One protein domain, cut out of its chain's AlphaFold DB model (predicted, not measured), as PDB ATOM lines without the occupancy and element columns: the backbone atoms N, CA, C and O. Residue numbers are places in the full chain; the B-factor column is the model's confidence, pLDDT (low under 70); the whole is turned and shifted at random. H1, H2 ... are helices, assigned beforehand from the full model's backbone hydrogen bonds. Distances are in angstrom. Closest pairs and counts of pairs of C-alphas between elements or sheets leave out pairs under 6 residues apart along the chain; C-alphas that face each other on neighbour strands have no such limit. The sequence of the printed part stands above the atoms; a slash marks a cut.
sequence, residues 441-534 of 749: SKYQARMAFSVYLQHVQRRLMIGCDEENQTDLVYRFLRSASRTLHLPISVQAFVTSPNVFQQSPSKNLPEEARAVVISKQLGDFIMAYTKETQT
ATOM      1  N   SER A 441     -23.673  -0.827 -60.879       64.62
ATOM      2  CA  SER A 441     -24.486   0.353 -60.606       64.62
ATOM      3  C   SER A 441     -23.740   1.371 -59.740       64.62
ATOM      4  O   SER A 441     -22.787   1.040 -59.025       64.62
ATOM      5  N   LYS A 442     -24.183   2.635 -59.761       69.06
ATOM      6  CA  LYS A 442     -23.579   3.683 -58.922       69.06
ATOM      7  C   LYS A 442     -23.718   3.352 -57.433       69.06
ATOM      8  O   LYS A 442     -22.831   3.699 -56.657       69.06
ATOM      9  N   TYR A 443     -24.785   2.653 -57.042       72.75
ATOM     10  CA  TYR A 443     -24.935   2.100 -55.701       72.75
ATOM     11  C   TYR A 443     -23.896   0.997 -55.426       72.75
ATOM     12  O   TYR A 443     -23.120   1.107 -54.476       72.75
ATOM     13  N   GLN A 444     -23.812  -0.022 -56.290       64.69
ATOM     14  CA  GLN A 444     -22.899  -1.165 -56.133       64.69
ATOM     15  C   GLN A 444     -21.423  -0.748 -56.059       64.69
ATOM     16  O   GLN A 444     -20.712  -1.156 -55.139       64.69
ATOM     17  N   ALA A 445     -20.966   0.108 -56.981       71.19
ATOM     18  CA  ALA A 445     -19.585   0.590 -57.020       71.19
ATOM     19  C   ALA A 445     -19.198   1.340 -55.733       71.19
ATOM     20  O   ALA A 445     -18.096   1.174 -55.207       71.19
ATOM     21  N   ARG A 446     -20.127   2.134 -55.184       78.38
ATOM     22  CA  ARG A 446     -19.922   2.854 -53.922       78.38
ATOM     23  C   ARG A 446     -19.953   1.931 -52.705       78.38
ATOM     24  O   ARG A 446     -19.139   2.097 -51.802       78.38
ATOM     25  N   MET A 447     -20.834   0.929 -52.682       73.56
ATOM     26  CA  MET A 447     -20.851  -0.075 -51.612       73.56
ATOM     27  C   MET A 447     -19.534  -0.862 -51.557       73.56
ATOM     28  O   MET A 447     -18.962  -1.003 -50.475       73.56
ATOM     29  N   ALA A 448     -18.994  -1.281 -52.707       69.00
ATOM     30  CA  ALA A 448     -17.684  -1.928 -52.785       69.00
ATOM     31  C   ALA A 448     -16.550  -1.016 -52.268       69.00
ATOM     32  O   ALA A 448     -15.716  -1.450 -51.471       69.00
ATOM     33  N   PHE A 449     -16.554   0.269 -52.643       81.50
ATOM     34  CA  PHE A 449     -15.567   1.235 -52.150       81.50
ATOM     35  C   PHE A 449     -15.670   1.477 -50.632       81.50
ATOM     36  O   PHE A 449     -14.645   1.614 -49.967       81.50
ATOM     37  N   SER A 450     -16.876   1.451 -50.053       77.00
ATOM     38  CA  SER A 450     -17.055   1.535 -48.593       77.00
ATOM     39  C   SER A 450     -16.391   0.355 -47.866       77.00
ATOM     40  O   SER A 450     -15.663   0.558 -46.893       77.00
ATOM     41  N   VAL A 451     -16.553  -0.873 -48.377       71.12
ATOM     42  CA  VAL A 451     -15.907  -2.077 -47.818       71.12
ATOM     43  C   VAL A 451     -14.379  -2.004 -47.936       71.12
ATOM     44  O   VAL A 451     -13.680  -2.326 -46.973       71.12
ATOM     45  N   TYR A 452     -13.849  -1.515 -49.062       77.88
ATOM     46  CA  TYR A 452     -12.411  -1.267 -49.227       77.88
ATOM     47  C   TYR A 452     -11.870  -0.282 -48.175       77.88
ATOM     48  O   TYR A 452     -10.880  -0.569 -47.500       77.88
ATOM     49  N   LEU A 453     -12.553   0.846 -47.948       81.00
ATOM     50  CA  LEU A 453     -12.143   1.810 -46.923       81.00
ATOM     51  C   LEU A 453     -12.189   1.216 -45.503       81.00
ATOM     52  O   LEU A 453     -11.302   1.503 -44.702       81.00
ATOM     53  N   GLN A 454     -13.147   0.333 -45.192       75.75
ATOM     54  CA  GLN A 454     -13.175  -0.399 -43.912       75.75
ATOM     55  C   GLN A 454     -12.005  -1.379 -43.741       75.75
ATOM     56  O   GLN A 454     -11.647  -1.707 -42.607       75.75
ATOM     57  N   HIS A 455     -11.421  -1.882 -44.831       72.50
ATOM     58  CA  HIS A 455     -10.194  -2.678 -44.775       72.50
ATOM     59  C   HIS A 455      -8.984  -1.776 -44.477       72.50
ATOM     60  O   HIS A 455      -8.216  -2.065 -43.560       72.50
ATOM     61  N   VAL A 456      -8.860  -0.637 -45.172       78.88
ATOM     62  CA  VAL A 456      -7.812   0.373 -44.911       78.88
ATOM     63  C   VAL A 456      -7.868   0.871 -43.458       78.88
ATOM     64  O   VAL A 456      -6.842   0.937 -42.785       78.88
ATOM     65  N   GLN A 457      -9.070   1.136 -42.933       81.62
ATOM     66  CA  GLN A 457      -9.282   1.537 -41.539       81.62
ATOM     67  C   GLN A 457      -8.745   0.503 -40.536       81.62
ATOM     68  O   GLN A 457      -8.115   0.873 -39.544       81.62
ATOM     69  N   ARG A 458      -8.969  -0.791 -40.808       75.38
ATOM     70  CA  ARG A 458      -8.474  -1.894 -39.974       75.38
ATOM     71  C   ARG A 458      -6.952  -2.024 -40.040       75.38
ATOM     72  O   ARG A 458      -6.336  -2.171 -38.989       75.38
ATOM     73  N   ARG A 459      -6.331  -1.895 -41.221       76.31
ATOM     74  CA  ARG A 459      -4.858  -1.908 -41.356       76.31
ATOM     75  C   ARG A 459      -4.191  -0.806 -40.522       76.31
ATOM     76  O   ARG A 459      -3.239  -1.099 -39.803       76.31
ATOM     77  N   LEU A 460      -4.750   0.409 -40.510       75.75
ATOM     78  CA  LEU A 460      -4.258   1.521 -39.674       75.75
ATOM     79  C   LEU A 460      -4.297   1.257 -38.155       75.75
ATOM     80  O   LEU A 460      -3.624   1.964 -37.413       75.75
ATOM     81  N   MET A 461      -5.080   0.282 -37.676       70.38
ATOM     82  CA  MET A 461      -5.145  -0.089 -36.253       70.38
ATOM     83  C   MET A 461      -4.231  -1.259 -35.870       70.38
ATOM     84  O   MET A 461      -4.032  -1.493 -34.682       70.38
ATOM     85  N   ILE A 462      -3.723  -2.016 -36.845       70.06
ATOM     86  CA  ILE A 462      -2.911  -3.222 -36.606       70.06
ATOM     87  C   ILE A 462      -1.410  -2.889 -36.583       70.06
ATOM     88  O   ILE A 462      -0.645  -3.578 -35.916       70.06
ATOM     89  N   GLY A 463      -1.006  -1.819 -37.276       59.69
ATOM     90  CA  GLY A 463       0.398  -1.500 -37.534       59.69
ATOM     91  C   GLY A 463       0.926  -2.268 -38.751       59.69
ATOM     92  O   GLY A 463       0.635  -3.448 -38.937       59.69
ATOM     93  N   CYS A 464       1.657  -1.575 -39.621       52.53
ATOM     94  CA  CYS A 464       2.333  -2.120 -40.803       52.53
ATOM     95  C   CYS A 464       3.573  -1.258 -41.073       52.53
ATOM     96  O   CYS A 464       3.458  -0.034 -41.047       52.53
ATOM     97  N   ASP A 465       4.709  -1.873 -41.398       52.06
ATOM     98  CA  ASP A 465       6.018  -1.205 -41.545       52.06
ATOM     99  C   ASP A 465       6.179  -0.339 -42.821       52.06
ATOM    100  O   ASP A 465       7.294  -0.050 -43.251       52.06
ATOM    101  N   GLU A 466       5.082   0.081 -43.462       56.44
ATOM    102  CA  GLU A 466       5.127   0.941 -44.651       56.44
ATOM    103  C   GLU A 466       5.040   2.426 -44.278       56.44
ATOM    104  O   GLU A 466       3.962   2.967 -43.997       56.44
ATOM    105  N   GLU A 467       6.187   3.108 -44.343       55.91
ATOM    106  CA  GLU A 467       6.275   4.557 -44.174       55.91
ATOM    107  C   GLU A 467       5.247   5.299 -45.053       55.91
ATOM    108  O   GLU A 467       5.120   5.062 -46.255       55.91
ATOM    109  N   ASN A 468       4.585   6.302 -44.470       64.44
ATOM    110  CA  ASN A 468       3.643   7.228 -45.119       64.44
ATOM    111  C   ASN A 468       2.214   6.721 -45.427       64.44
ATOM    112  O   ASN A 468       1.407   7.552 -45.858       64.44
ATOM    113  N   GLN A 469       1.820   5.465 -45.143       70.62
ATOM    114  CA  GLN A 469       0.406   5.042 -45.309       70.62
ATOM    115  C   GLN A 469      -0.575   5.986 -44.580       70.62
ATOM    116  O   GLN A 469      -1.593   6.409 -45.135       70.62
ATOM    117  N   THR A 470      -0.221   6.393 -43.358       74.12
ATOM    118  CA  THR A 470      -0.973   7.339 -42.518       74.12
ATOM    119  C   THR A 470      -1.185   8.707 -43.189       74.12
ATOM    120  O   THR A 470      -2.275   9.275 -43.101       74.12
ATOM    121  N   ASP A 471      -0.188   9.240 -43.907       78.06
ATOM    122  CA  ASP A 471      -0.322  10.523 -44.617       78.06
ATOM    123  C   ASP A 471      -1.136  10.379 -45.914       78.06
ATOM    124  O   ASP A 471      -1.927  11.263 -46.248       78.06
ATOM    125  N   LEU A 472      -1.027   9.242 -46.612       81.81
ATOM    126  CA  LEU A 472      -1.843   8.948 -47.794       81.81
ATOM    127  C   LEU A 472      -3.343   8.916 -47.451       81.81
ATOM    128  O   LEU A 472      -4.146   9.538 -48.152       81.81
ATOM    129  N   VAL A 473      -3.724   8.264 -46.345       82.94
ATOM    130  CA  VAL A 473      -5.121   8.242 -45.878       82.94
ATOM    131  C   VAL A 473      -5.587   9.631 -45.430       82.94
ATOM    132  O   VAL A 473      -6.701  10.034 -45.767       82.94
ATOM    133  N   TYR A 474      -4.742  10.418 -44.754       82.00
ATOM    134  CA  TYR A 474      -5.082  11.804 -44.415       82.00
ATOM    135  C   TYR A 474      -5.302  12.682 -45.665       82.00
ATOM    136  O   TYR A 474      -6.287  13.423 -45.737       82.00
ATOM    137  N   ARG A 475      -4.447  12.568 -46.694       80.81
ATOM    138  CA  ARG A 475      -4.635  13.258 -47.986       80.81
ATOM    139  C   ARG A 475      -5.932  12.834 -48.675       80.81
ATOM    140  O   ARG A 475      -6.646  13.699 -49.188       80.81
ATOM    141  N   PHE A 476      -6.253  11.538 -48.656       85.69
ATOM    142  CA  PHE A 476      -7.525  11.020 -49.160       85.69
ATOM    143  C   PHE A 476      -8.712  11.657 -48.424       85.69
ATOM    144  O   PHE A 476      -9.562  12.258 -49.078       85.69
ATOM    145  N   LEU A 477      -8.740  11.620 -47.087       79.81
ATOM    146  CA  LEU A 477      -9.827  12.187 -46.279       79.81
ATOM    147  C   LEU A 477     -10.021  13.686 -46.528       79.81
ATOM    148  O   LEU A 477     -11.147  14.137 -46.753       79.81
ATOM    149  N   ARG A 478      -8.929  14.456 -46.575       77.69
ATOM    150  CA  ARG A 478      -8.951  15.904 -46.842       77.69
ATOM    151  C   ARG A 478      -9.478  16.255 -48.242       77.69
ATOM    152  O   ARG A 478      -9.973  17.364 -48.444       77.69
ATOM    153  N   SER A 479      -9.365  15.332 -49.198       77.31
ATOM    154  CA  SER A 479      -9.901  15.474 -50.555       77.31
ATOM    155  C   SER A 479     -11.357  14.996 -50.638       77.31
ATOM    156  O   SER A 479     -12.253  15.779 -50.945       77.31
ATOM    157  N   ALA A 480     -11.616  13.735 -50.279       76.62
ATOM    158  CA  ALA A 480     -12.901  13.063 -50.460       76.62
ATOM    159  C   ALA A 480     -14.027  13.619 -49.569       76.62
ATOM    160  O   ALA A 480     -15.193  13.597 -49.970       76.62
ATOM    161  N   SER A 481     -13.706  14.178 -48.396       70.88
ATOM    162  CA  SER A 481     -14.696  14.852 -47.535       70.88
ATOM    163  C   SER A 481     -15.348  16.072 -48.198       70.88
ATOM    164  O   SER A 481     -16.467  16.430 -47.839       70.88
ATOM    165  N   ARG A 482     -14.702  16.678 -49.204       69.75
ATOM    166  CA  ARG A 482     -15.238  17.813 -49.983       69.75
ATOM    167  C   ARG A 482     -16.269  17.397 -51.034       69.75
ATOM    168  O   ARG A 482     -16.973  18.253 -51.558       69.75
ATOM    169  N   THR A 483     -16.331  16.106 -51.351       69.81
ATOM    170  CA  THR A 483     -17.249  15.511 -52.339       69.81
ATOM    171  C   THR A 483     -18.408  14.734 -51.706       69.81
ATOM    172  O   THR A 483     -19.184  14.117 -52.430       69.81
ATOM    173  N   LEU A 484     -18.539  14.759 -50.373       68.12
ATOM    174  CA  LEU A 484     -19.701  14.213 -49.668       68.12
ATOM    175  C   LEU A 484     -20.869  15.210 -49.686       68.12
ATOM    176  O   LEU A 484     -20.757  16.328 -49.183       68.12
ATOM    177  N   HIS A 485     -22.018  14.773 -50.191       65.12
ATOM    178  CA  HIS A 485     -23.271  15.526 -50.204       65.12
ATOM    179  C   HIS A 485     -24.189  15.037 -49.078       65.12
ATOM    180  O   HIS A 485     -25.158  14.309 -49.289       65.12
ATOM    181  N   LEU A 486     -23.858  15.441 -47.850       57.19
ATOM    182  CA  LEU A 486     -24.591  15.057 -46.645       57.19
ATOM    183  C   LEU A 486     -25.980  15.723 -46.560       57.19
ATOM    184  O   LEU A 486     -26.065  16.951 -46.633       57.19
ATOM    185  N   PRO A 487     -27.060  14.958 -46.301       51.66
ATOM    186  CA  PRO A 487     -28.348  15.527 -45.911       51.66
ATOM    187  C   PRO A 487     -28.239  16.340 -44.613       51.66
ATOM    188  O   PRO A 487     -27.475  15.986 -43.711       51.66
ATOM    189  N   ILE A 488     -29.062  17.385 -44.485       48.66
ATOM    190  CA  ILE A 488     -29.038  18.354 -43.368       48.66
ATOM    191  C   ILE A 488     -29.101  17.660 -41.990       48.66
ATOM    192  O   ILE A 488     -28.393  18.040 -41.060       48.66
ATOM    193  N   SER A 489     -29.869  16.573 -41.870       45.97
ATOM    194  CA  SER A 489     -30.002  15.774 -40.640       45.97
ATOM    195  C   SER A 489     -28.734  15.015 -40.210       45.97
ATOM    196  O   SER A 489     -28.697  14.466 -39.111       45.97
ATOM    197  N   VAL A 490     -27.693  14.964 -41.047       47.34
ATOM    198  CA  VAL A 490     -26.405  14.313 -40.741       47.34
ATOM    199  C   VAL A 490     -25.330  15.334 -40.351       47.34
ATOM    200  O   VAL A 490     -24.454  15.014 -39.550       47.34
ATOM    201  N   GLN A 491     -25.436  16.586 -40.816       51.19
ATOM    202  CA  GLN A 491     -24.533  17.677 -40.413       51.19
ATOM    203  C   GLN A 491     -24.602  17.987 -38.905       51.19
ATOM    204  O   GLN A 491     -23.638  18.503 -38.353       51.19
ATOM    205  N   ALA A 492     -25.700  17.627 -38.231       45.97
ATOM    206  CA  ALA A 492     -25.841  17.737 -36.776       45.97
ATOM    207  C   ALA A 492     -25.116  16.627 -35.981       45.97
ATOM    208  O   ALA A 492     -24.872  16.801 -34.790       45.97
ATOM    209  N   PHE A 493     -24.777  15.495 -36.614       45.91
ATOM    210  CA  PHE A 493     -24.102  14.355 -35.967       45.91
ATOM    211  C   PHE A 493     -22.598  14.282 -36.265       45.91
ATOM    212  O   PHE A 493     -21.857  13.677 -35.494       45.91
ATOM    213  N   VAL A 494     -22.128  14.903 -37.351       49.09
ATOM    214  CA  VAL A 494     -20.690  15.088 -37.602       49.09
ATOM    215  C   VAL A 494     -20.213  16.305 -36.811       49.09
ATOM    216  O   VAL A 494     -20.500  17.446 -37.173       49.09
ATOM    217  N   THR A 495     -19.482  16.078 -35.720       46.53
ATOM    218  CA  THR A 495     -18.984  17.142 -34.839       46.53
ATOM    219  C   THR A 495     -18.016  18.068 -35.585       46.53
ATOM    220  O   THR A 495     -16.863  17.721 -35.796       46.53
ATOM    221  N   SER A 496     -18.469  19.279 -35.923       50.91
ATOM    222  CA  SER A 496     -17.753  20.307 -36.707       50.91
ATOM    223  C   SER A 496     -17.402  19.932 -38.168       50.91
ATOM    224  O   SER A 496     -16.705  18.946 -38.405       50.91
ATOM    225  N   PRO A 497     -17.708  20.796 -39.166       49.88
ATOM    226  CA  PRO A 497     -17.350  20.577 -40.583       49.88
ATOM    227  C   PRO A 497     -15.852  20.373 -40.888       49.88
ATOM    228  O   PRO A 497     -15.488  19.957 -41.987       49.88
ATOM    229  N   ASN A 498     -14.975  20.680 -39.928       54.38
ATOM    230  CA  ASN A 498     -13.523  20.665 -40.087       54.38
ATOM    231  C   ASN A 498     -12.841  19.376 -39.588       54.38
ATOM    232  O   ASN A 498     -11.633  19.245 -39.782       54.38
ATOM    233  N   VAL A 499     -13.557  18.416 -38.980       60.19
ATOM    234  CA  VAL A 499     -12.929  17.211 -38.387       60.19
ATOM    235  C   VAL A 499     -12.156  16.363 -39.404       60.19
ATOM    236  O   VAL A 499     -11.083  15.869 -39.073       60.19
ATOM    237  N   PHE A 500     -12.609  16.270 -40.658       60.00
ATOM    238  CA  PHE A 500     -11.880  15.575 -41.738       60.00
ATOM    239  C   PHE A 500     -10.735  16.398 -42.366       60.00
ATOM    240  O   PHE A 500     -10.059  15.922 -43.276       60.00
ATOM    241  N   GLN A 501     -10.539  17.648 -41.933       59.22
ATOM    242  CA  GLN A 501      -9.565  18.586 -42.508       59.22
ATOM    243  C   GLN A 501      -8.452  18.985 -41.527       59.22
ATOM    244  O   GLN A 501      -7.468  19.596 -41.945       59.22
ATOM    245  N   GLN A 502      -8.585  18.642 -40.243       63.91
ATOM    246  CA  GLN A 502      -7.542  18.820 -39.236       63.91
ATOM    247  C   GLN A 502      -6.552  17.647 -39.287       63.91
ATOM    248  O   GLN A 502      -6.921  16.495 -39.055       63.91
ATOM    249  N   SER A 503      -5.284  17.944 -39.573       62.69
ATOM    250  CA  SER A 503      -4.185  16.986 -39.418       62.69
ATOM    251  C   SER A 503      -3.923  16.711 -37.934       62.69
ATOM    252  O   SER A 503      -3.857  17.679 -37.168       62.69
ATOM    253  N   PRO A 504      -3.661  15.456 -37.523       70.38
ATOM    254  CA  PRO A 504      -3.090  15.176 -36.208       70.38
ATOM    255  C   PRO A 504      -1.810  15.986 -35.970       70.38
ATOM    256  O   PRO A 504      -1.048  16.249 -36.905       70.38
ATOM    257  N   SER A 505      -1.556  16.367 -34.716       71.12
ATOM    258  CA  SER A 505      -0.328  17.087 -34.361       71.12
ATOM    259  C   SER A 505       0.910  16.267 -34.728       71.12
ATOM    260  O   SER A 505       0.983  15.075 -34.429       71.12
ATOM    261  N   LYS A 506       1.916  16.919 -35.327       68.31
ATOM    262  CA  LYS A 506       3.218  16.299 -35.630       68.31
ATOM    263  C   LYS A 506       4.000  15.890 -34.375       68.31
ATOM    264  O   LYS A 506       4.945  15.125 -34.490       68.31
ATOM    265  N   ASN A 507       3.589  16.372 -33.201       71.69
ATOM    266  CA  ASN A 507       4.211  16.054 -31.915       71.69
ATOM    267  C   ASN A 507       3.625  14.776 -31.272       71.69
ATOM    268  O   ASN A 507       4.006  14.430 -30.157       71.69
ATOM    269  N   LEU A 508       2.670  14.104 -31.928       75.44
ATOM    270  CA  LEU A 508       2.127  12.816 -31.488       75.44
ATOM    271  C   LEU A 508       2.948  11.648 -32.070       75.44
ATOM    272  O   LEU A 508       3.322  11.721 -33.244       75.44
ATOM    273  N   PRO A 509       3.148  10.548 -31.316       78.06
ATOM    274  CA  PRO A 509       3.682   9.292 -31.851       78.06
ATOM    275  C   PRO A 509       2.906   8.794 -33.080       78.06
ATOM    276  O   PRO A 509       1.704   9.040 -33.201       78.06
ATOM    277  N   GLU A 510       3.575   8.069 -33.981       72.44
ATOM    278  CA  GLU A 510       2.979   7.540 -35.223       72.44
ATOM    279  C   GLU A 510       1.720   6.704 -34.949       72.44
ATOM    280  O   GLU A 510       0.679   6.955 -35.550       72.44
ATOM    281  N   GLU A 511       1.780   5.796 -33.972       72.75
ATOM    282  CA  GLU A 511       0.655   4.965 -33.523       72.75
ATOM    283  C   GLU A 511      -0.559   5.817 -33.114       72.75
ATOM    284  O   GLU A 511      -1.680   5.600 -33.575       72.75
ATOM    285  N   ALA A 512      -0.337   6.864 -32.312       76.12
ATOM    286  CA  ALA A 512      -1.390   7.783 -31.886       76.12
ATOM    287  C   ALA A 512      -1.967   8.588 -33.068       76.12
ATOM    288  O   ALA A 512      -3.173   8.843 -33.116       76.12
ATOM    289  N   ARG A 513      -1.137   8.957 -34.054       79.00
ATOM    290  CA  ARG A 513      -1.587   9.606 -35.301       79.00
ATOM    291  C   ARG A 513      -2.418   8.647 -36.163       79.00
ATOM    292  O   ARG A 513      -3.450   9.064 -36.690       79.00
ATOM    293  N   ALA A 514      -2.014   7.380 -36.264       79.38
ATOM    294  CA  ALA A 514      -2.726   6.337 -36.998       79.38
ATOM    295  C   ALA A 514      -4.098   6.027 -36.373       79.38
ATOM    296  O   ALA A 514      -5.090   5.961 -37.097       79.38
ATOM    297  N   VAL A 515      -4.197   5.958 -35.038       79.81
ATOM    298  CA  VAL A 515      -5.478   5.810 -34.319       79.81
ATOM    299  C   VAL A 515      -6.425   6.987 -34.597       79.81
ATOM    300  O   VAL A 515      -7.602   6.769 -34.894       79.81
ATOM    301  N   VAL A 516      -5.934   8.234 -34.568       81.38
ATOM    302  CA  VAL A 516      -6.760   9.419 -34.881       81.38
ATOM    303  C   VAL A 516      -7.256   9.392 -36.333       81.38
ATOM    304  O   VAL A 516      -8.440   9.632 -36.573       81.38
ATOM    305  N   ILE A 517      -6.393   9.052 -37.294       82.25
ATOM    306  CA  ILE A 517      -6.762   8.986 -38.719       82.25
ATOM    307  C   ILE A 517      -7.672   7.785 -39.019       82.25
ATOM    308  O   ILE A 517      -8.601   7.913 -39.814       82.25
ATOM    309  N   SER A 518      -7.496   6.652 -38.335       84.12
ATOM    310  CA  SER A 518      -8.414   5.508 -38.419       84.12
ATOM    311  C   SER A 518      -9.809   5.860 -37.884       84.12
ATOM    312  O   SER A 518     -10.817   5.493 -38.495       84.12
ATOM    313  N   LYS A 519      -9.905   6.662 -36.813       82.62
ATOM    314  CA  LYS A 519     -11.193   7.212 -36.363       82.62
ATOM    315  C   LYS A 519     -11.810   8.146 -37.413       82.62
ATOM    316  O   LYS A 519     -12.954   7.926 -37.803       82.62
ATOM    317  N   GLN A 520     -11.051   9.126 -37.920       82.00
ATOM    318  CA  GLN A 520     -11.517  10.035 -38.982       82.00
ATOM    319  C   GLN A 520     -11.979   9.268 -40.238       82.00
ATOM    320  O   GLN A 520     -12.950   9.669 -40.881       82.00
ATOM    321  N   LEU A 521     -11.333   8.147 -40.573       84.19
ATOM    322  CA  LEU A 521     -11.745   7.276 -41.673       84.19
ATOM    323  C   LEU A 521     -13.049   6.521 -41.369       84.19
ATOM    324  O   LEU A 521     -13.905   6.443 -42.245       84.19
ATOM    325  N   GLY A 522     -13.255   6.041 -40.142       80.06
ATOM    326  CA  GLY A 522     -14.528   5.443 -39.715       80.06
ATOM    327  C   GLY A 522     -15.707   6.414 -39.793       80.06
ATOM    328  O   GLY A 522     -16.749   6.090 -40.369       80.06
ATOM    329  N   ASP A 523     -15.514   7.635 -39.291       80.38
ATOM    330  CA  ASP A 523     -16.513   8.706 -39.350       80.38
ATOM    331  C   ASP A 523     -16.848   9.073 -40.818       80.38
ATOM    332  O   ASP A 523     -18.016   9.274 -41.169       80.38
ATOM    333  N   PHE A 524     -15.846   9.066 -41.711       84.25
ATOM    334  CA  PHE A 524     -16.034   9.243 -43.157       84.25
ATOM    335  C   PHE A 524     -16.792   8.069 -43.801       84.25
ATOM    336  O   PHE A 524     -17.712   8.294 -44.584       84.25
ATOM    337  N   ILE A 525     -16.453   6.818 -43.468       82.12
ATOM    338  CA  ILE A 525     -17.117   5.608 -43.985       82.12
ATOM    339  C   ILE A 525     -18.601   5.598 -43.612       82.12
ATOM    340  O   ILE A 525     -19.444   5.272 -44.453       82.12
ATOM    341  N   MET A 526     -18.942   5.983 -42.379       77.94
ATOM    342  CA  MET A 526     -20.330   6.100 -41.925       77.94
ATOM    343  C   MET A 526     -21.102   7.134 -42.759       77.94
ATOM    344  O   MET A 526     -22.173   6.829 -43.289       77.94
ATOM    345  N   ALA A 527     -20.537   8.335 -42.927       74.38
ATOM    346  CA  ALA A 527     -21.103   9.399 -43.755       74.38
ATOM    347  C   ALA A 527     -21.293   8.957 -45.221       74.38
ATOM    348  O   ALA A 527     -22.387   9.065 -45.779       74.38
ATOM    349  N   TYR A 528     -20.247   8.386 -45.820       82.31
ATOM    350  CA  TYR A 528     -20.221   7.910 -47.200       82.31
ATOM    351  C   TYR A 528     -21.201   6.759 -47.460       82.31
ATOM    352  O   TYR A 528     -21.842   6.717 -48.512       82.31
ATOM    353  N   THR A 529     -21.366   5.839 -46.505       77.81
ATOM    354  CA  THR A 529     -22.330   4.730 -46.601       77.81
ATOM    355  C   THR A 529     -23.766   5.246 -46.516       77.81
ATOM    356  O   THR A 529     -24.608   4.830 -47.309       77.81
ATOM    357  N   LYS A 530     -24.038   6.214 -45.631       76.00
ATOM    358  CA  LYS A 530     -25.363   6.837 -45.497       76.00
ATOM    359  C   LYS A 530     -25.761   7.659 -46.729       76.00
ATOM    360  O   LYS A 530     -26.919   7.625 -47.126       76.00
ATOM    361  N   GLU A 531     -24.815   8.338 -47.378       78.12
ATOM    362  CA  GLU A 531     -25.040   8.945 -48.702       78.12
ATOM    363  C   GLU A 531     -25.182   7.875 -49.803       78.12
ATOM    364  O   GLU A 531     -25.966   8.023 -50.733       78.12
ATOM    365  N   THR A 532     -24.456   6.757 -49.709       78.44
ATOM    366  CA  THR A 532     -24.581   5.661 -50.686       78.44
ATOM    367  C   THR A 532     -25.989   5.063 -50.683       78.44
ATOM    368  O   THR A 532     -26.545   4.827 -51.751       78.44
ATOM    369  N   GLN A 533     -26.611   4.942 -49.507       72.38
ATOM    370  CA  GLN A 533     -28.000   4.500 -49.328       72.38
ATOM    371  C   GLN A 533     -29.058   5.413 -49.979       72.38
ATOM    372  O   GLN A 533     -30.201   4.983 -50.101       72.38
ATOM    373  N   THR A 534     -28.717   6.631 -50.426       72.06
ATOM    374  CA  THR A 534     -29.652   7.504 -51.167       72.06
ATOM    375  C   THR A 534     -29.549   7.375 -52.691       72.06
ATOM    376  O   THR A 534     -30.352   7.980 -53.399       72.06
TER     377      THR A 534
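Overview. This is residues 441 to 534 of the 749 residues of an uncharacterized protein of Hyalella azteca (UniProt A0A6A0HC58). Three longer helices make a small bundle: H1 and H4 lie side by side and run opposite ways, and H2 packs on H4, so that the centres of the three make a triangle. A long stretch with no named element, residues 492 to 509, leads from the short helix H3, near the end of the bundle where H4 finishes, back to the end where H4 begins. The printed part has 94 residues with four named helices, in the order H1, H2, H3, H4, and no named strand; the class is all helix. The whole is compact, with a radius of gyration of the C-alphas of 13.6 A, and the C-alphas span 38 by 28 by 18 A.

Arrangement. Go along from the first residue and you come to H1, residues 442 to 462, which touches H4, residues 510 to 532, at a shallow tilt of 17 degrees, opposite ways. Look for their closest C-alphas at Gln 457 and Ser 518, 5.1 A apart. Next comes H2, residues 469 to 483, which touches H4 at a shallow tilt of 30 degrees, the same way; the closest C-alphas, of Thr 470 and Ala 514, are 5.9 A apart. H1 and H2 are close but not clearly touching, with the closest C-alphas, of Leu 460 and Thr 470, 7.3 A apart; their shallow tilt of 32 degrees, opposite ways, is only just short of steep. H3, residues 488 to 491, is close to H4 but not clearly touching it, with the closest C-alphas, of Val 490 and Ala 527, 7.8 A apart. H3 is apart from H1 and from H2. In the backbone of H4, every O i to N i+4 pair is within hydrogen-bond range; in H1 16 of 17 are, in H2 9 of 11, and H3 is too short for such a pair.

Along the chain. Find C-alpha 442 at (-23.579, 3.683, -58.922); from there H1 runs 31.2 A to C-alpha 462. H2 begins at C-alpha 469, at (0.406, 5.042, -45.309), and runs 21.7 A to C-alpha 483. H3 has four residues. H4, the longest helix with 23 residues, runs 31.7 A from C-alpha 510 to C-alpha 532, at (-24.581, 5.661, -50.686).

Size, cuts and confidence. The two C-alphas farthest apart are those of Ser 441 and Asn 507, at 43.5 A, while those of the first and last printed residues, Ser 441 and Thr 534, are 12.9 A apart. The printed part has no cut. The link from H1 to H2 is short, that from H2 to H3 is tight, and that from H3 to H4, with 18 residues, is long. The mean pLDDT of the printed part is 70.4; look for values under 70 at 33 residues, among them residues 463 to 468 and 482 to 503.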